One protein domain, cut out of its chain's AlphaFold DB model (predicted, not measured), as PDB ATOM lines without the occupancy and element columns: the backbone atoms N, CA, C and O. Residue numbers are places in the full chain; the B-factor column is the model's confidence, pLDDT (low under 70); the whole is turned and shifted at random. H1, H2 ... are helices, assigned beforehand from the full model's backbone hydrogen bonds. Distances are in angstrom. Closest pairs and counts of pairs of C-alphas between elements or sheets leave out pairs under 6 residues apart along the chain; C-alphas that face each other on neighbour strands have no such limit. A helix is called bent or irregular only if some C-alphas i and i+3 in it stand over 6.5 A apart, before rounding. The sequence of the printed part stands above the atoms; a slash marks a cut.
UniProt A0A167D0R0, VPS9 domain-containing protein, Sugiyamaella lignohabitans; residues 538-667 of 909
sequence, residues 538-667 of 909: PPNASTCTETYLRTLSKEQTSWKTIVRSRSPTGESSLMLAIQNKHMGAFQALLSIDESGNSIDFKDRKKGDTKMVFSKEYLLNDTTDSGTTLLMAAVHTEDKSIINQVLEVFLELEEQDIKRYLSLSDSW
ATOM      1  N   PRO A 538     130.619  72.102 106.679       72.25
ATOM      2  CA  PRO A 538     129.228  71.996 107.088       72.25
ATOM      3  C   PRO A 538     128.940  72.974 108.238       72.25
ATOM      4  O   PRO A 538     129.855  73.305 108.997       72.25
ATOM      5  N   PRO A 539     127.682  73.426 108.397       65.38
ATOM      6  CA  PRO A 539     127.289  74.328 109.475       65.38
ATOM      7  C   PRO A 539     127.563  73.688 110.843       65.38
ATOM      8  O   PRO A 539     126.737  72.960 111.394       65.38
ATOM      9  N   ASN A 540     128.736  73.961 111.405       59.53
ATOM     10  CA  ASN A 540     129.086  73.580 112.762       59.53
ATOM     11  C   ASN A 540     128.446  74.602 113.707       59.53
ATOM     12  O   ASN A 540     128.632  75.808 113.546       59.53
ATOM     13  N   ALA A 541     127.731  74.137 114.733       52.97
ATOM     14  CA  ALA A 541     127.016  74.993 115.689       52.97
ATOM     15  C   ALA A 541     127.910  75.995 116.464       52.97
ATOM     16  O   ALA A 541     127.393  76.840 117.192       52.97
ATOM     17  N   SER A 542     129.239  75.908 116.341       50.44
ATOM     18  CA  SER A 542     130.213  76.694 117.103       50.44
ATOM     19  C   SER A 542     130.802  77.908 116.373       50.44
ATOM     20  O   SER A 542     131.433  78.729 117.037       50.44
ATOM     21  N   THR A 543     130.629  78.077 115.053       60.88
ATOM     22  CA  THR A 543     131.251  79.210 114.332       60.88
ATOM     23  C   THR A 543     130.248  79.953 113.460       60.88
ATOM     24  O   THR A 543     129.898  79.529 112.365       60.88
ATOM     25  N   CYS A 544     129.788  81.100 113.961       78.25
ATOM     26  CA  CYS A 544     128.888  81.989 113.237       78.25
ATOM     27  C   CYS A 544     129.644  82.709 112.106       78.25
ATOM     28  O   CYS A 544     130.587  83.459 112.378       78.25
ATOM     29  N   THR A 545     129.224  82.511 110.851       86.00
ATOM     30  CA  THR A 545     129.801  83.193 109.676       86.00
ATOM     31  C   THR A 545     129.769  84.711 109.815       86.00
ATOM     32  O   THR A 545     130.729  85.380 109.452       86.00
ATOM     33  N   GLU A 546     128.715  85.261 110.413       85.62
ATOM     34  CA  GLU A 546     128.595  86.696 110.677       85.62
ATOM     35  C   GLU A 546     129.725  87.214 111.582       85.62
ATOM     36  O   GLU A 546     130.331  88.248 111.302       85.62
ATOM     37  N   THR A 547     130.074  86.462 112.634       87.12
ATOM     38  CA  THR A 547     131.199  86.803 113.515       87.12
ATOM     39  C   THR A 547     132.521  86.754 112.759       87.12
ATOM     40  O   THR A 547     133.336  87.659 112.913       87.12
ATOM     41  N   TYR A 548     132.727  85.733 111.921       89.19
ATOM     42  CA  TYR A 548     133.937  85.612 111.106       89.19
ATOM     43  C   TYR A 548     134.105  86.811 110.162       89.19
ATOM     44  O   TYR A 548     135.152  87.456 110.174       89.19
ATOM     45  N   LEU A 549     133.058  87.166 109.408       89.50
ATOM     46  CA  LEU A 549     133.088  88.299 108.478       89.50
ATOM     47  C   LEU A 549     133.314  89.636 109.198       89.50
ATOM     48  O   LEU A 549     134.034  90.497 108.698       89.50
ATOM     49  N   ARG A 550     132.752  89.800 110.401       87.00
ATOM     50  CA  ARG A 550     132.951  90.998 111.230       87.00
ATOM     51  C   ARG A 550     134.363  91.111 111.797       87.00
ATOM     52  O   ARG A 550     134.861  92.215 111.996       87.00
ATOM     53  N   THR A 551     134.990  89.988 112.129       89.56
ATOM     54  CA  THR A 551     136.399  89.968 112.535       89.56
ATOM     55  C   THR A 551     137.280  90.311 111.339       89.56
ATOM     56  O   THR A 551     138.117  91.206 111.436       89.56
ATOM     57  N   LEU A 552     137.010  89.697 110.183       89.25
ATOM     58  CA  LEU A 552     137.727  89.962 108.940       89.25
ATOM     59  C   LEU A 552     137.664  91.447 108.546       89.25
ATOM     60  O   LEU A 552     138.696  92.025 108.213       89.25
ATOM     61  N   SER A 553     136.492  92.085 108.656       89.81
ATOM     62  CA  SER A 553     136.312  93.504 108.312       89.81
ATOM     63  C   SER A 553     137.053  94.482 109.225       89.81
ATOM     64  O   SER A 553     137.321  95.614 108.823       89.81
ATOM     65  N   LYS A 554     137.403  94.060 110.445       88.44
ATOM     66  CA  LYS A 554     138.179  94.863 111.401       88.44
ATOM     67  C   LYS A 554     139.680  94.637 111.286       88.44
ATOM     68  O   LYS A 554     140.446  95.559 111.546       88.44
ATOM     69  N   GLU A 555     140.091  93.413 110.969       87.50
ATOM     70  CA  GLU A 555     141.499  93.008 110.972       87.50
ATOM     71  C   GLU A 555     142.197  93.244 109.631       87.50
ATOM     72  O   GLU A 555     143.406  93.464 109.615       87.50
ATOM     73  N   GLN A 556     141.464  93.203 108.514       86.06
ATOM     74  CA  GLN A 556     142.031  93.292 107.165       86.06
ATOM     75  C   GLN A 556     141.504  94.518 106.424       86.06
ATOM     76  O   GLN A 556     140.300  94.749 106.362       86.06
ATOM     77  N   THR A 557     142.389  95.286 105.791       83.62
ATOM     78  CA  THR A 557     142.003  96.437 104.955       83.62
ATOM     79  C   THR A 557     141.369  95.999 103.631       83.62
ATOM     80  O   THR A 557     140.416  96.620 103.167       83.62
ATOM     81  N   SER A 558     141.838  94.887 103.062       86.38
ATOM     82  CA  SER A 558     141.369  94.271 101.813       86.38
ATOM     83  C   SER A 558     140.188  93.308 102.000       86.38
ATOM     84  O   SER A 558     139.833  92.570 101.086       86.38
ATOM     85  N   TRP A 559     139.526  93.300 103.160       91.56
ATOM     86  CA  TRP A 559     138.463  92.332 103.464       91.56
ATOM     87  C   TRP A 559     137.349  92.265 102.406       91.56
ATOM     88  O   TRP A 559     136.804  91.193 102.161       91.56
ATOM     89  N   LYS A 560     137.031  93.384 101.737       91.12
ATOM     90  CA  LYS A 560     136.011  93.436 100.676       91.12
ATOM     91  C   LYS A 560     136.394  92.588  99.466       91.12
ATOM     92  O   LYS A 560     135.548  91.867  98.947       91.12
ATOM     93  N   THR A 561     137.649  92.670  99.024       90.81
ATOM     94  CA  THR A 561     138.145  91.872  97.894       90.81
ATOM     95  C   THR A 561     138.308  90.410  98.289       90.81
ATOM     96  O   THR A 561     138.143  89.545  97.443       90.81
ATOM     97  N   ILE A 562     138.571  90.111  99.565       93.69
ATOM     98  CA  ILE A 562     138.596  88.733 100.083       93.69
ATOM     99  C   ILE A 562     137.186  88.141 100.071       93.69
ATOM    100  O   ILE A 562     136.983  87.038  99.581       93.69
ATOM    101  N   VAL A 563     136.182  88.879 100.552       93.88
ATOM    102  CA  VAL A 563     134.784  88.417 100.551       93.88
ATOM    103  C   VAL A 563     134.240  88.259  99.130       93.88
ATOM    104  O   VAL A 563     133.524  87.300  98.867       93.88
ATOM    105  N   ARG A 564     134.595  89.161  98.207       93.00
ATOM    106  CA  ARG A 564     134.205  89.089  96.787       93.00
ATOM    107  C   ARG A 564     135.070  88.134  95.955       93.00
ATOM    108  O   ARG A 564     134.750  87.951  94.781       93.00
ATOM    109  N   SER A 565     136.125  87.559  96.541       93.69
ATOM    110  CA  SER A 565     137.080  86.705  95.830       93.69
ATOM    111  C   SER A 565     136.395  85.493  95.215       93.69
ATOM    112  O   SER A 565     135.468  84.907  95.794       93.69
ATOM    113  N   ARG A 566     136.872  85.117  94.032       93.44
ATOM    114  CA  ARG A 566     136.349  83.998  93.261       93.44
ATOM    115  C   ARG A 566     137.388  82.895  93.176       93.44
ATOM    116  O   ARG A 566     138.584  83.158  93.042       93.44
ATOM    117  N   SER A 567     136.925  81.653  93.261       92.44
ATOM    118  CA  SER A 567     137.787  80.491  93.060       92.44
ATOM    119  C   SER A 567     138.355  80.465  91.629       92.44
ATOM    120  O   SER A 567     137.811  81.121  90.736       92.44
ATOM    121  N   PRO A 568     139.388  79.647  91.354       88.69
ATOM    122  CA  PRO A 568     139.879  79.427  89.989       88.69
ATOM    123  C   PRO A 568     138.838  78.890  88.990       88.69
ATOM    124  O   PRO A 568     139.107  78.905  87.796       88.69
ATOM    125  N   THR A 569     137.689  78.396  89.472       88.88
ATOM    126  CA  THR A 569     136.536  77.924  88.679       88.88
ATOM    127  C   THR A 569     135.406  78.965  88.573       88.88
ATOM    128  O   THR A 569     134.289  78.654  88.131       88.88
ATOM    129  N   GLY A 570     135.661  80.195  89.027       91.94
ATOM    130  CA  GLY A 570     134.715  81.306  89.006       91.94
ATOM    131  C   GLY A 570     133.640  81.224  90.094       91.94
ATOM    132  O   GLY A 570     132.620  81.906  90.008       91.94
ATOM    133  N   GLU A 571     133.802  80.386  91.121       94.50
ATOM    134  CA  GLU A 571     132.829  80.279  92.214       94.50
ATOM    135  C   GLU A 571     133.044  81.426  93.204       94.50
ATOM    136  O   GLU A 571     134.078  81.509  93.866       94.50
ATOM    137  N   SER A 572     132.056  82.315  93.326       95.94
ATOM    138  CA  SER A 572     132.032  83.329  94.382       95.94
ATOM    139  C   SER A 572     131.794  82.696  95.758       95.94
ATOM    140  O   SER A 572     131.306  81.567  95.880       95.94
ATOM    141  N   SER A 573     132.035  83.448  96.833       95.25
ATOM    142  CA  SER A 573     131.677  83.016  98.192       95.25
ATOM    143  C   SER A 573     130.182  82.674  98.339       95.25
ATOM    144  O   SER A 573     129.827  81.770  99.098       95.25
ATOM    145  N   LEU A 574     129.298  83.369  97.607       95.81
ATOM    146  CA  LEU A 574     127.858  83.088  97.567       95.81
ATOM    147  C   LEU A 574     127.575  81.758  96.863       95.81
ATOM    148  O   LEU A 574     126.812  80.944  97.385       95.81
ATOM    149  N   MET A 575     128.220  81.526  95.718       96.38
ATOM    150  CA  MET A 575     128.124  80.277  94.963       96.38
ATOM    151  C   MET A 575     128.558  79.085  95.821       96.38
ATOM    152  O   MET A 575     127.814  78.112  95.957       96.38
ATOM    153  N   LEU A 576     129.711  79.210  96.484       95.94
ATOM    154  CA  LEU A 576     130.239  78.192  97.389       95.94
ATOM    155  C   LEU A 576     129.269  77.893  98.537       95.94
ATOM    156  O   LEU A 576     129.061  76.724  98.872       95.94
ATOM    157  N   ALA A 577     128.634  78.913  99.121       94.69
ATOM    158  CA  ALA A 577     127.658  78.715 100.190       94.69
ATOM    159  C   ALA A 577     126.422  77.931  99.707       94.69
ATOM    160  O   ALA A 577     125.960  77.028 100.406       94.69
ATOM    161  N   ILE A 578     125.917  78.227  98.503       95.31
ATOM    162  CA  ILE A 578     124.778  77.515  97.902       95.31
ATOM    163  C   ILE A 578     125.145  76.058  97.605       95.31
ATOM    164  O   ILE A 578     124.448  75.148  98.055       95.31
ATOM    165  N   GLN A 579     126.247  75.821  96.887       94.56
ATOM    166  CA  GLN A 579     126.670  74.477  96.472       94.56
ATOM    167  C   GLN A 579     126.934  73.549  97.667       94.56
ATOM    168  O   GLN A 579     126.640  72.357  97.598       94.56
ATOM    169  N   ASN A 580     127.429  74.096  98.784       92.81
ATOM    170  CA  ASN A 580     127.688  73.343 100.017       92.81
ATOM    171  C   ASN A 580     126.490  73.314 100.982       92.81
ATOM    172  O   ASN A 580     126.622  72.873 102.123       92.81
ATOM    173  N   LYS A 581     125.310  73.774 100.543       92.62
ATOM    174  CA  LYS A 581     124.073  73.835 101.341       92.62
ATOM    175  C   LYS A 581     124.223  74.606 102.662       92.62
ATOM    176  O   LYS A 581     123.513  74.354 103.637       92.62
ATOM    177  N   HIS A 582     125.132  75.578 102.705       91.06
ATOM    178  CA  HIS A 582     125.459  76.342 103.901       91.06
ATOM    179  C   HIS A 582     124.639  77.641 103.972       91.06
ATOM    180  O   HIS A 582     125.128  78.751 103.755       91.06
ATOM    181  N   MET A 583     123.352  77.493 104.298       88.88
ATOM    182  CA  MET A 583     122.367  78.585 104.299       88.88
ATOM    183  C   MET A 583     122.763  79.771 105.197       88.88
ATOM    184  O   MET A 583     122.577  80.922 104.809       88.88
ATOM    185  N   GLY A 584     123.333  79.498 106.376       88.31
ATOM    186  CA  GLY A 584     123.772  80.540 107.311       88.31
ATOM    187  C   GLY A 584     124.876  81.426 106.732       88.31
ATOM    188  O   GLY A 584     124.813  82.646 106.865       88.31
ATOM    189  N   ALA A 585     125.841  80.837 106.015       91.06
ATOM    190  CA  ALA A 585     126.861  81.613 105.319       91.06
ATOM    191  C   ALA A 585     126.275  82.444 104.178       91.06
ATOM    192  O   ALA A 585     126.618  83.616 104.056       91.06
ATOM    193  N   PHE A 586     125.361  81.878 103.384       92.00
ATOM    194  CA  PHE A 586     124.702  82.622 102.308       92.00
ATOM    195  C   PHE A 586     123.949  83.854 102.840       92.00
ATOM    196  O   PHE A 586     124.107  84.952 102.310       92.00
ATOM    197  N   GLN A 587     123.189  83.702 103.930       89.94
ATOM    198  CA  GLN A 587     122.486  84.817 104.574       89.94
ATOM    199  C   GLN A 587     123.454  85.867 105.127       89.94
ATOM    200  O   GLN A 587     123.260  87.057 104.887       89.94
ATOM    201  N   ALA A 588     124.508  85.441 105.828       90.38
ATOM    202  CA  ALA A 588     125.504  86.351 106.394       90.38
ATOM    203  C   ALA A 588     126.245  87.148 105.307       90.38
ATOM    204  O   ALA A 588     126.453  88.349 105.460       90.38
ATOM    205  N   LEU A 589     126.589  86.504 104.187       92.31
ATOM    206  CA  LEU A 589     127.224  87.151 103.038       92.31
ATOM    207  C   LEU A 589     126.293  88.159 102.355       92.31
ATOM    208  O   LEU A 589     126.742  89.231 101.977       92.31
ATOM    209  N   LEU A 590     124.997  87.867 102.217       90.25
ATOM    210  CA  LEU A 590     124.041  88.823 101.640       90.25
ATOM    211  C   LEU A 590     123.725  90.015 102.552       90.25
ATOM    212  O   LEU A 590     123.298  91.059 102.058       90.25
ATOM    213  N   SER A 591     123.906  89.842 103.859       89.12
ATOM    214  CA  SER A 591     123.530  90.818 104.888       89.12
ATOM    215  C   SER A 591     124.644  91.820 105.205       89.12
ATOM    216  O   SER A 591     124.400  92.783 105.923       89.12
ATOM    217  N   ILE A 592     125.867  91.622 104.705       90.50
ATOM    218  CA  ILE A 592     127.008  92.483 105.040       90.50
ATOM    219  C   ILE A 592     127.094  93.737 104.151       90.50
ATOM    220  O   ILE A 592     127.109  93.664 102.915       90.50
ATOM    221  N   ASP A 593     127.188  94.903 104.792       90.44
ATOM    222  CA  ASP A 593     127.400  96.193 104.133       90.44
ATOM    223  C   ASP A 593     128.882  96.503 103.899       90.44
ATOM    224  O   ASP A 593     129.771  95.860 104.451       90.44
ATOM    225  N   GLU A 594     129.183  97.527 103.103       88.62
ATOM    226  CA  GLU A 594     130.561  97.958 102.844       88.62
ATOM    227  C   GLU A 594     131.306  98.503 104.079       88.62
ATOM    228  O   GLU A 594     132.513  98.746 103.994       88.62
ATOM    229  N   SER A 595     130.624  98.682 105.213       86.44
ATOM    230  CA  SER A 595     131.219  99.054 106.503       86.44
ATOM    231  C   SER A 595     131.523  97.834 107.385       86.44
ATOM    232  O   SER A 595     132.094  97.987 108.465       86.44
ATOM    233  N   GLY A 596     131.160  96.623 106.949       84.69
ATOM    234  CA  GLY A 596     131.342  95.382 107.699       84.69
ATOM    235  C   GLY A 596     130.273  95.126 108.769       84.69
ATOM    236  O   GLY A 596     130.496  94.310 109.668       84.69
ATOM    237  N   ASN A 597     129.136  95.824 108.709       85.75
ATOM    238  CA  ASN A 597     127.979  95.600 109.567       85.75
ATOM    239  C   ASN A 597     126.993  94.633 108.911       85.75
ATOM    240  O   ASN A 597     126.805  94.634 107.698       85.75
ATOM    241  N   SER A 598     126.340  93.833 109.747       85.19
ATOM    242  CA  SER A 598     125.236  92.966 109.345       85.19
ATOM    243  C   SER A 598     123.934  93.761 109.346       85.19
ATOM    244  O   SER A 598     123.624  94.451 110.323       85.19
ATOM    245  N   ILE A 599     123.196  93.682 108.246       83.25
ATOM    246  CA  ILE A 599     121.933  94.370 108.005       83.25
ATOM    247  C   ILE A 599     120.862  93.317 107.768       83.25
ATOM    248  O   ILE A 599     121.063  92.383 106.996       83.25
ATOM    249  N   ASP A 600     119.704  93.479 108.410       76.69
ATOM    250  CA  ASP A 600     118.563  92.601 108.158       76.69
ATOM    251  C   ASP A 600     118.203  92.646 106.666       76.69
ATOM    252  O   ASP A 600     118.100  93.715 106.054       76.69
ATOM    253  N   PHE A 601     117.975  91.472 106.085       68.31
ATOM    254  CA  PHE A 601     117.563  91.304 104.698       68.31
ATOM    255  C   PHE A 601     116.415  92.248 104.299       68.31
ATOM    256  O   PHE A 601     116.419  92.802 103.200       68.31
ATOM    257  N   LYS A 602     115.459  92.503 105.205       68.81
ATOM    258  CA  LYS A 602     114.310  93.396 104.953       68.81
ATOM    259  C   LYS A 602     114.682  94.875 104.855       68.81
ATOM    260  O   LYS A 602     113.976  95.643 104.196       68.81
ATOM    261  N   ASP A 603     115.771  95.278 105.498       69.50
ATOM    262  CA  ASP A 603     116.238  96.662 105.532       69.50
ATOM    263  C   ASP A 603     117.190  96.987 104.372       69.50
ATOM    264  O   ASP A 603     117.511  98.153 104.150       69.50
ATOM    265  N   ARG A 604     117.534  96.000 103.530       67.75
ATOM    266  CA  ARG A 604     118.325  96.176 102.296       67.75
ATOM    267  C   ARG A 604     117.718  97.178 101.306       67.75
ATOM    268  O   ARG A 604     118.434  97.721 100.470       67.75
ATOM    269  N   LYS A 605     116.409  97.447 101.403       63.00
ATOM    270  CA  LYS A 605     115.690  98.452 100.592       63.00
ATOM    271  C   LYS A 605     115.595  99.837 101.246       63.00
ATOM    272  O   LYS A 605     115.165 100.780 100.586       63.00
ATOM    273  N   LYS A 606     115.933  99.974 102.533       55.16
ATOM    274  CA  LYS A 606     115.788 101.218 103.301       55.16
ATOM    275  C   LYS A 606     117.140 101.920 103.451       55.16
ATOM    276  O   LYS A 606     117.828 101.746 104.450       55.16
ATOM    277  N   GLY A 607     117.466 102.776 102.486       56.66
ATOM    278  CA  GLY A 607     118.561 103.751 102.582       56.66
ATOM    279  C   GLY A 607     119.671 103.565 101.548       56.66
ATOM    280  O   GLY A 607     119.738 102.543 100.872       56.66
ATOM    281  N   ASP A 608     120.558 104.560 101.463       66.50
ATOM    282  CA  ASP A 608     121.734 104.614 100.572       66.50
ATOM    283  C   ASP A 608     122.858 103.631 100.975       66.50
ATOM    284  O   ASP A 608     124.039 103.848 100.690       66.50
ATOM    285  N   THR A 609     122.524 102.550 101.687       78.94
ATOM    286  CA  THR A 609     123.507 101.617 102.230       78.94
ATOM    287  C   THR A 609     124.084 100.740 101.126       78.94
ATOM    288  O   THR A 609     123.386  99.932 100.510       78.94
ATOM    289  N   LYS A 610     125.389 100.880 100.884       85.38
ATOM    290  CA  LYS A 610     126.113 100.071  99.903       85.38
ATOM    291  C   LYS A 610     126.396  98.686 100.473       85.38
ATOM    292  O   LYS A 610     127.077  98.553 101.487       85.38
ATOM    293  N   MET A 611     125.871  97.662  99.809       87.75
ATOM    294  CA  MET A 611     126.106  96.261 100.159       87.75
ATOM    295  C   MET A 611     127.407  95.754  99.542       87.75
ATOM    296  O   MET A 611     127.757  96.160  98.432       87.75
ATOM    297  N   VAL A 612     128.087  94.812 100.210       90.12
ATOM    298  CA  VAL A 612     129.271  94.160  99.620       90.12
ATOM    299  C   VAL A 612     128.889  93.452  98.322       90.12
ATOM    300  O   VAL A 612     129.561  93.628  97.312       90.12
ATOM    301  N   PHE A 613     127.769  92.735  98.301       91.31
ATOM    302  CA  PHE A 613     127.205  92.186  97.070       91.31
ATOM    303  C   PHE A 613     126.092  93.107  96.564       91.31
ATOM    304  O   PHE A 613     124.973  93.114  97.091       91.31
ATOM    305  N   SER A 614     126.416  93.927  95.563       89.06
ATOM    306  CA  SER A 614     125.462  94.819  94.898       89.06
ATOM    307  C   SER A 614     124.454  94.025  94.055       89.06
ATOM    308  O   SER A 614     124.640  92.838  93.785       89.06
ATOM    309  N   LYS A 615     123.370  94.676  93.612       87.44
ATOM    310  CA  LYS A 615     122.413  94.059  92.675       87.44
ATOM    311  C   LYS A 615     123.093  93.656  91.361       87.44
ATOM    312  O   LYS A 615     122.871  92.555  90.874       87.44
ATOM    313  N   GLU A 616     123.959  94.526  90.846       88.62
ATOM    314  CA  GLU A 616     124.756  94.285  89.639       88.62
ATOM    315  C   GLU A 616     125.693  93.081  89.803       88.62
ATOM    316  O   GLU A 616     125.795  92.261  88.894       88.62
ATOM    317  N   TYR A 617     126.316  92.917  90.977       92.31
ATOM    318  CA  TYR A 617     127.137  91.740  91.264       92.31
ATOM    319  C   TYR A 617     126.302  90.459  91.205       92.31
ATOM    320  O   TYR A 617     126.670  89.516  90.516       92.31
ATOM    321  N   LEU A 618     125.150  90.430  91.886       92.62
ATOM    322  CA  LEU A 618     124.286  89.246  91.935       92.62
ATOM    323  C   LEU A 618     123.758  88.829  90.554       92.62
ATOM    324  O   LEU A 618     123.596  87.638  90.302       92.62
ATOM    325  N   LEU A 619     123.488  89.794  89.672       91.88
ATOM    326  CA  LEU A 619     123.023  89.537  88.304       91.88
ATOM    327  C   LEU A 619     124.116  88.959  87.394       91.88
ATOM    328  O   LEU A 619     123.791  88.232  86.454       91.88
ATOM    329  N   ASN A 620     125.384  89.272  87.664       92.12
ATOM    330  CA  ASN A 620     126.528  88.827  86.868       92.12
ATOM    331  C   ASN A 620     127.283  87.632  87.480       92.12
ATOM    332  O   ASN A 620     128.147  87.062  86.814       92.12
ATOM    333  N   ASP A 621     126.943  87.219  88.706       94.31
ATOM    334  CA  ASP A 621     127.591  86.104  89.401       94.31
ATOM    335  C   ASP A 621     127.283  84.751  88.738       94.31
ATOM    336  O   ASP A 621     126.237  84.123  88.948       94.31
ATOM    337  N   THR A 622     128.230  84.313  87.909       94.50
ATOM    338  CA  THR A 622     128.208  83.036  87.194       94.50
ATOM    339  C   THR A 622     129.552  82.340  87.307       94.50
ATOM    340  O   THR A 622     130.572  82.999  87.111       94.50
ATOM    341  N   THR A 623     129.576  81.024  87.508       94.62
ATOM    342  CA  THR A 623     130.824  80.246  87.384       94.62
ATOM    343  C   THR A 623     131.411  80.343  85.974       94.62
ATOM    344  O   THR A 623     130.744  80.804  85.042       94.62
ATOM    345  N   ASP A 624     132.622  79.827  85.776       89.38
ATOM    346  CA  ASP A 624     133.240  79.764  84.444       89.38
ATOM    347  C   ASP A 624     132.450  78.887  83.461       89.38
ATOM    348  O   ASP A 624     132.456  79.107  82.251       89.38
ATOM    349  N   SER A 625     131.695  77.916  83.984       89.56
ATOM    350  CA  SER A 625     130.736  77.125  83.211       89.56
ATOM    351  C   SER A 625     129.414  77.854  82.952       89.56
ATOM    352  O   SER A 625     128.479  77.224  82.476       89.56
ATOM    353  N   GLY A 626     129.282  79.133  83.305       92.81
ATOM    354  CA  GLY A 626     128.053  79.918  83.147       92.81
ATOM    355  C   GLY A 626     126.934  79.569  84.135       92.81
ATOM    356  O   GLY A 626     125.803  80.021  83.958       92.81
ATOM    357  N   THR A 627     127.209  78.785  85.183       96.00
ATOM    358  CA  THR A 627     126.197  78.408  86.180       96.00
ATOM    359  C   THR A 627     125.864  79.614  87.051       96.00
ATOM    360  O   THR A 627     126.736  80.139  87.741       96.00
ATOM    361  N   THR A 628     124.603  80.044  87.048       96.81
ATOM    362  CA  THR A 628     124.108  81.140  87.900       96.81
ATOM    363  C   THR A 628     123.844  80.675  89.336       96.81
ATOM    364  O   THR A 628     123.667  79.478  89.591       96.81
ATOM    365  N   LEU A 629     123.723  81.615  90.283       96.88
ATOM    366  CA  LEU A 629     123.364  81.309  91.678       96.88
ATOM    367  C   LEU A 629     122.051  80.513  91.784       96.88
ATOM    368  O   LEU A 629     121.938  79.588  92.589       96.88
ATOM    369  N   LEU A 630     121.056  80.835  90.948       97.06
ATOM    370  CA  LEU A 630     119.762  80.147  90.969       97.06
ATOM    371  C   LEU A 630     119.852  78.744  90.354       97.06
ATOM    372  O   LEU A 630     119.234  77.823  90.880       97.06
ATOM    373  N   MET A 631     120.644  78.552  89.293       97.62
ATOM    374  CA  MET A 631     120.918  77.210  88.765       97.62
ATOM    375  C   MET A 631     121.592  76.339  89.824       97.62
ATOM    376  O   MET A 631     121.139  75.226  90.074       97.62
ATOM    377  N   ALA A 632     122.640  76.848  90.479       97.25
ATOM    378  CA  ALA A 632     123.317  76.131  91.554       97.25
ATOM    379  C   ALA A 632     122.345  75.758  92.680       97.25
ATOM    380  O   ALA A 632     122.351  74.617  93.134       97.25
ATOM    381  N   ALA A 633     121.448  76.673  93.064       97.31
ATOM    382  CA  ALA A 633     120.417  76.398  94.059       97.31
ATOM    383  C   ALA A 633     119.455  75.291  93.604       97.31
ATOM    384  O   ALA A 633     119.188  74.372  94.373       97.31
ATOM    385  N   VAL A 634     118.975  75.327  92.357       97.00
ATOM    386  CA  VAL A 634     118.091  74.287  91.797       97.00
ATOM    387  C   VAL A 634     118.772  72.915  91.785       97.00
ATOM    388  O   VAL A 634     118.129  71.920  92.108       97.00
ATOM    389  N   HIS A 635     120.079  72.851  91.518       95.75
ATOM    390  CA  HIS A 635     120.854  71.609  91.604       95.75
ATOM    391  C   HIS A 635     120.988  71.052  93.031       95.75
ATOM    392  O   HIS A 635     121.266  69.867  93.189       95.75
ATOM    393  N   THR A 636     120.784  71.861  94.079       95.06
ATOM    394  CA  THR A 636     120.799  71.350  95.463       95.06
ATOM    395  C   THR A 636     119.561  70.524  95.817       95.06
ATOM    396  O   THR A 636     119.611  69.792  96.813       95.06
ATOM    397  N   GLU A 637     118.471  70.682  95.050       94.00
ATOM    398  CA  GLU A 637     117.123  70.143  95.305       94.00
ATOM    399  C   GLU A 637     116.528  70.557  96.670       94.00
ATOM    400  O   GLU A 637     115.483  70.064  97.097       94.00
ATOM    401  N   ASP A 638     117.161  71.504  97.371       94.31
ATOM    402  CA  ASP A 638     116.709  71.986  98.670       94.31
ATOM    403  C   ASP A 638     115.736  73.156  98.498       94.31
ATOM    404  O   ASP A 638     116.108  74.283  98.157       94.31
ATOM    405  N   LYS A 639     114.461  72.893  98.791       94.31
ATOM    406  CA  LYS A 639     113.383  73.884  98.699       94.31
ATOM    407  C   LYS A 639     113.649  75.147  99.527       94.31
ATOM    408  O   LYS A 639     113.197  76.220  99.127       94.31
ATOM    409  N   SER A 640     114.335  75.050 100.666       92.50
ATOM    410  CA  SER A 640     114.653  76.212 101.506       92.50
ATOM    411  C   SER A 640     115.655  77.127 100.804       92.50
ATOM    412  O   SER A 640     115.386  78.316 100.630       92.50
ATOM    413  N   ILE A 641     116.762  76.555 100.322       93.25
ATOM    414  CA  ILE A 641     117.834  77.289  99.636       93.25
ATOM    415  C   ILE A 641     117.304  77.912  98.344       93.25
ATOM    416  O   ILE A 641     117.469  79.110  98.124       93.25
ATOM    417  N   ILE A 642     116.602  77.122  97.526       96.25
ATOM    418  CA  ILE A 642     116.026  77.571  96.253       96.25
ATOM    419  C   ILE A 642     115.110  78.776  96.460       96.25
ATOM    420  O   ILE A 642     115.231  79.769  95.744       96.25
ATOM    421  N   ASN A 643     114.202  78.711  97.440       94.69
ATOM    422  CA  ASN A 643     113.282  79.817  97.688       94.69
ATOM    423  C   ASN A 643     114.019  81.061  98.175       94.69
ATOM    424  O   ASN A 643     113.703  82.142  97.703       94.69
ATOM    425  N   GLN A 644     115.008  80.932  99.059       90.50
ATOM    426  CA  GLN A 644     115.747  82.098  99.543       90.50
ATOM    427  C   GLN A 644     116.544  82.784  98.439       90.50
ATOM    428  O   GLN A 644     116.474  84.002  98.318       90.50
ATOM    429  N   VAL A 645     117.245  82.016  97.601       93.81
ATOM    430  CA  VAL A 645     117.941  82.569  96.433       93.81
ATOM    431  C   VAL A 645     116.935  83.242  95.500       93.81
ATOM    432  O   VAL A 645     117.166  84.363  95.064       93.81
ATOM    433  N   LEU A 646     115.788  82.609  95.241       94.19
ATOM    434  CA  LEU A 646     114.742  83.179  94.396       94.19
ATOM    435  C   LEU A 646     114.168  84.493  94.954       94.19
ATOM    436  O   LEU A 646     113.995  85.431  94.180       94.19
ATOM    437  N   GLU A 647     113.899  84.588  96.262       91.00
ATOM    438  CA  GLU A 647     113.388  85.823  96.875       91.00
ATOM    439  C   GLU A 647     114.337  87.002  96.636       91.00
ATOM    440  O   GLU A 647     113.868  88.100  96.371       91.00
ATOM    441  N   VAL A 648     115.659  86.782  96.635       88.62
ATOM    442  CA  VAL A 648     116.646  87.838  96.339       88.62
ATOM    443  C   VAL A 648     116.442  88.427  94.942       88.62
ATOM    444  O   VAL A 648     116.521  89.643  94.769       88.62
ATOM    445  N   PHE A 649     116.176  87.582  93.942       89.44
ATOM    446  CA  PHE A 649     116.019  88.021  92.554       89.44
ATOM    447  C   PHE A 649     114.619  88.562  92.257       89.44
ATOM    448  O   PHE A 649     114.490  89.469  91.442       89.44
ATOM    449  N   LEU A 650     113.574  88.073  92.936       88.75
ATOM    450  CA  LEU A 650     112.206  88.585  92.775       88.75
ATOM    451  C   LEU A 650     112.026  90.026  93.284       88.75
ATOM    452  O   LEU A 650     111.004  90.650  93.014       88.75
ATOM    453  N   GLU A 651     113.009  90.574  94.000       84.88
ATOM    454  CA  GLU A 651     113.037  91.989  94.379       84.88
ATOM    455  C   GLU A 651     113.524  92.935  93.272       84.88
ATOM    456  O   GLU A 651     113.474  94.155  93.462       84.88
ATOM    457  N   LEU A 652     114.032  92.393  92.163       86.75
ATOM    458  CA  LEU A 652     114.565  93.151  91.032       86.75
ATOM    459  C   LEU A 652     113.465  93.515  90.026       86.75
ATOM    460  O   LEU A 652     112.314  93.092  90.142       86.75
ATOM    461  N   GLU A 653     113.815  94.332  89.035       89.44
ATOM    462  CA  GLU A 653     112.889  94.691  87.963       89.44
ATOM    463  C   GLU A 653     112.605  93.489  87.051       89.44
ATOM    464  O   GLU A 653     113.460  92.630  86.832       89.44
ATOM    465  N   GLU A 654     111.398  93.424  86.477       89.81
ATOM    466  CA  GLU A 654     110.983  92.285  85.641       89.81
ATOM    467  C   GLU A 654     111.935  92.057  84.450       89.81
ATOM    468  O   GLU A 654     112.174  90.914  84.060       89.81
ATOM    469  N   GLN A 655     112.504  93.130  83.892       90.12
ATOM    470  CA  GLN A 655     113.472  93.058  82.794       90.12
ATOM    471  C   GLN A 655     114.780  92.380  83.223       90.12
ATOM    472  O   GLN A 655     115.247  91.470  82.534       90.12
ATOM    473  N   ASP A 656     115.319  92.747  84.388       91.56
ATOM    474  CA  ASP A 656     116.528  92.137  84.950       91.56
ATOM    475  C   ASP A 656     116.310  90.659  85.266       91.56
ATOM    476  O   ASP A 656     117.165  89.824  84.967       91.56
ATOM    477  N   ILE A 657     115.139  90.313  85.812       93.50
ATOM    478  CA  ILE A 657     114.776  88.923  86.105       93.50
ATOM    479  C   ILE A 657     114.735  88.108  84.812       93.50
ATOM    480  O   ILE A 657     115.339  87.038  84.746       93.50
ATOM    481  N   LYS A 658     114.072  88.604  83.760       92.88
ATOM    482  CA  LYS A 658     114.025  87.923  82.453       92.88
ATOM    483  C   LYS A 658     115.420  87.736  81.864       92.88
ATOM    484  O   LYS A 658     115.754  86.631  81.432       92.88
ATOM    485  N   ARG A 659     116.255  88.781  81.899       92.88
ATOM    486  CA  ARG A 659     117.652  88.720  81.445       92.88
ATOM    487  C   ARG A 659     118.432  87.666  82.229       92.88
ATOM    488  O   ARG A 659     119.077  86.820  81.615       92.88
ATOM    489  N   TYR A 660     118.329  87.659  83.554       95.00
ATOM    490  CA  TYR A 660     119.012  86.697  84.418       95.00
ATOM    491  C   TYR A 660     118.548  85.252  84.180       95.00
ATOM    492  O   TYR A 660     119.373  84.355  84.025       95.00
ATOM    493  N   LEU A 661     117.238  85.014  84.072       95.44
ATOM    494  CA  LEU A 661     116.682  83.680  83.814       95.44
ATOM    495  C   LEU A 661     117.039  83.140  82.419       95.44
ATOM    496  O   LEU A 661     117.013  81.924  82.226       95.44
ATOM    497  N   SER A 662     117.373  84.018  81.466       94.94
ATOM    498  CA  SER A 662     117.833  83.639  80.122       94.94
ATOM    499  C   SER A 662     119.311  83.236  80.060       94.94
ATOM    500  O   SER A 662     119.732  82.637  79.068       94.94
ATOM    501  N   LEU A 663     120.099  83.544  81.100       95.00
ATOM    502  CA  LEU A 663     121.507  83.159  81.158       95.00
ATOM    503  C   LEU A 663     121.641  81.642  81.044       95.00
ATOM    504  O   LEU A 663     120.828  80.892  81.586       95.00
ATOM    505  N   SER A 664     122.673  81.212  80.325       95.12
ATOM    506  CA  SER A 664     122.912  79.812  80.010       95.12
ATOM    507  C   SER A 664     124.275  79.343  80.492       95.12
ATOM    508  O   SER A 664     125.248  80.096  80.436       95.12
ATOM    509  N   ASP A 665     124.339  78.080  80.886       94.56
ATOM    510  CA  ASP A 665     125.583  77.392  81.211       94.56
ATOM    511  C   ASP A 665     126.368  76.947  79.957       94.56
ATOM    512  O   ASP A 665     126.029  77.272  78.814       94.56
ATOM    513  N   SER A 666     127.426  76.167  80.177       92.12
ATOM    514  CA  SER A 666     128.311  75.604  79.159       92.12
ATOM    515  C   SER A 666     127.628  74.624  78.206       92.12
ATOM    516  O   SER A 666     128.200  74.346  77.155       92.12
ATOM    517  N   TRP A 667     126.427  74.127  78.524       92.69
ATOM    518  CA  TRP A 667     125.577  73.328  77.632       92.69
ATOM    519  C   TRP A 667     124.499  74.167  76.941       92.69
ATOM    520  O   TRP A 667     123.590  73.616  76.314       92.69
TER     521      TRP A 667
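This is residues 538 to 667 of the 909 residues of the protein "VPS9 domain-containing protein" of Sugiyamaella lignohabitans (UniProt A0A167D0R0). The longest helix, H8, folds back on H7 as a helical hairpin, and a second hairpin, H3 and H4, packs beside it through H3 and H7; these four short helices make the core. H1 packs on H4 with H2 at its corner, while H9 lies towards the other end of the longest axis, close to H8 and H6, and H5 sits by the last residue of H4. The printed part has 130 residues with nine named helices, H1 to H9 in chain order, and no named strand; the class is all helix. The whole is compact and rounded, with a radius of gyration of the C-alphas of 14.5 A and spans of 42 by 33 by 27 A.

H8, residues 639 to 650, is 15.9 A long and begins at C-alpha 639 (113.383, 73.884, 98.699). Before it come H7, residues 629 to 635, H6, residues 615 to 620, and H5, residues 601 to 605. H5 is irregular, but only just: C-alphas 602 and 605 are 6.8 A apart. H4, residues 583 to 591, measures 12.3 A, and H3 is residues 573 to 579. H2 is residues 559 to 563, and H1, residues 545 to 555, is 15.3 A long from C-alpha 545 (129.801, 83.193, 109.676). H9, residues 654 to 662, measures 12.3 A and ends at C-alpha 662 (117.833, 83.639, 80.122).

H8 touches H7 with residues 641 to 646 alone, opposite ways at a shallow tilt of 26 degrees; the closest C-alphas, of Ala 633 and Ile 642, are 5.0 A apart. H7 touches H3 the same way at a shallow 17 degrees, closest at Met 575 and Leu 629, 5.9 A between C-alphas. H3 and H4 form the other helical hairpin at a shallow 29 degrees, with C-alphas of Ala 577 and Phe 586 5.3 A apart. H4 is the hub, touching H1, H3 and H5. H4 touches H1 at a steep tilt of 44 degrees, the same way, with C-alphas of Glu 546 and Ala 588 5.3 A apart. H4 and H5 only just touch, with 3 pairs of C-alphas within 8 A, the closest being Ser 591 and Phe 601 at 6.0 A. H1 and H2 touch only at the corner, and only just, with 3 such pairs; the closest C-alphas, of Ser 553 and Trp 559, are 5.4 A apart. H9 is close but not clearly touching to H8, with C-alphas of Phe 649 and Ile 657 6.6 A apart. H6 and H8 are near each other. In H2, H3, H4, H6, H7 and H9 every O i to N i+4 pair is within hydrogen-bond range; the counts are 6 of 7 in H1, 7 of 8 in H8 and 0 of 1 in H5, where 1 of 2 O i to N i+3 pairs is.

The two C-alphas farthest apart, of Lys 554 and Trp 667, are 42.0 A apart. The printed part has no cut, and no link between its helices is long. Mean pLDDT of the printed part is 88.1; residues 539 to 543 and 601 to 608 are under 70.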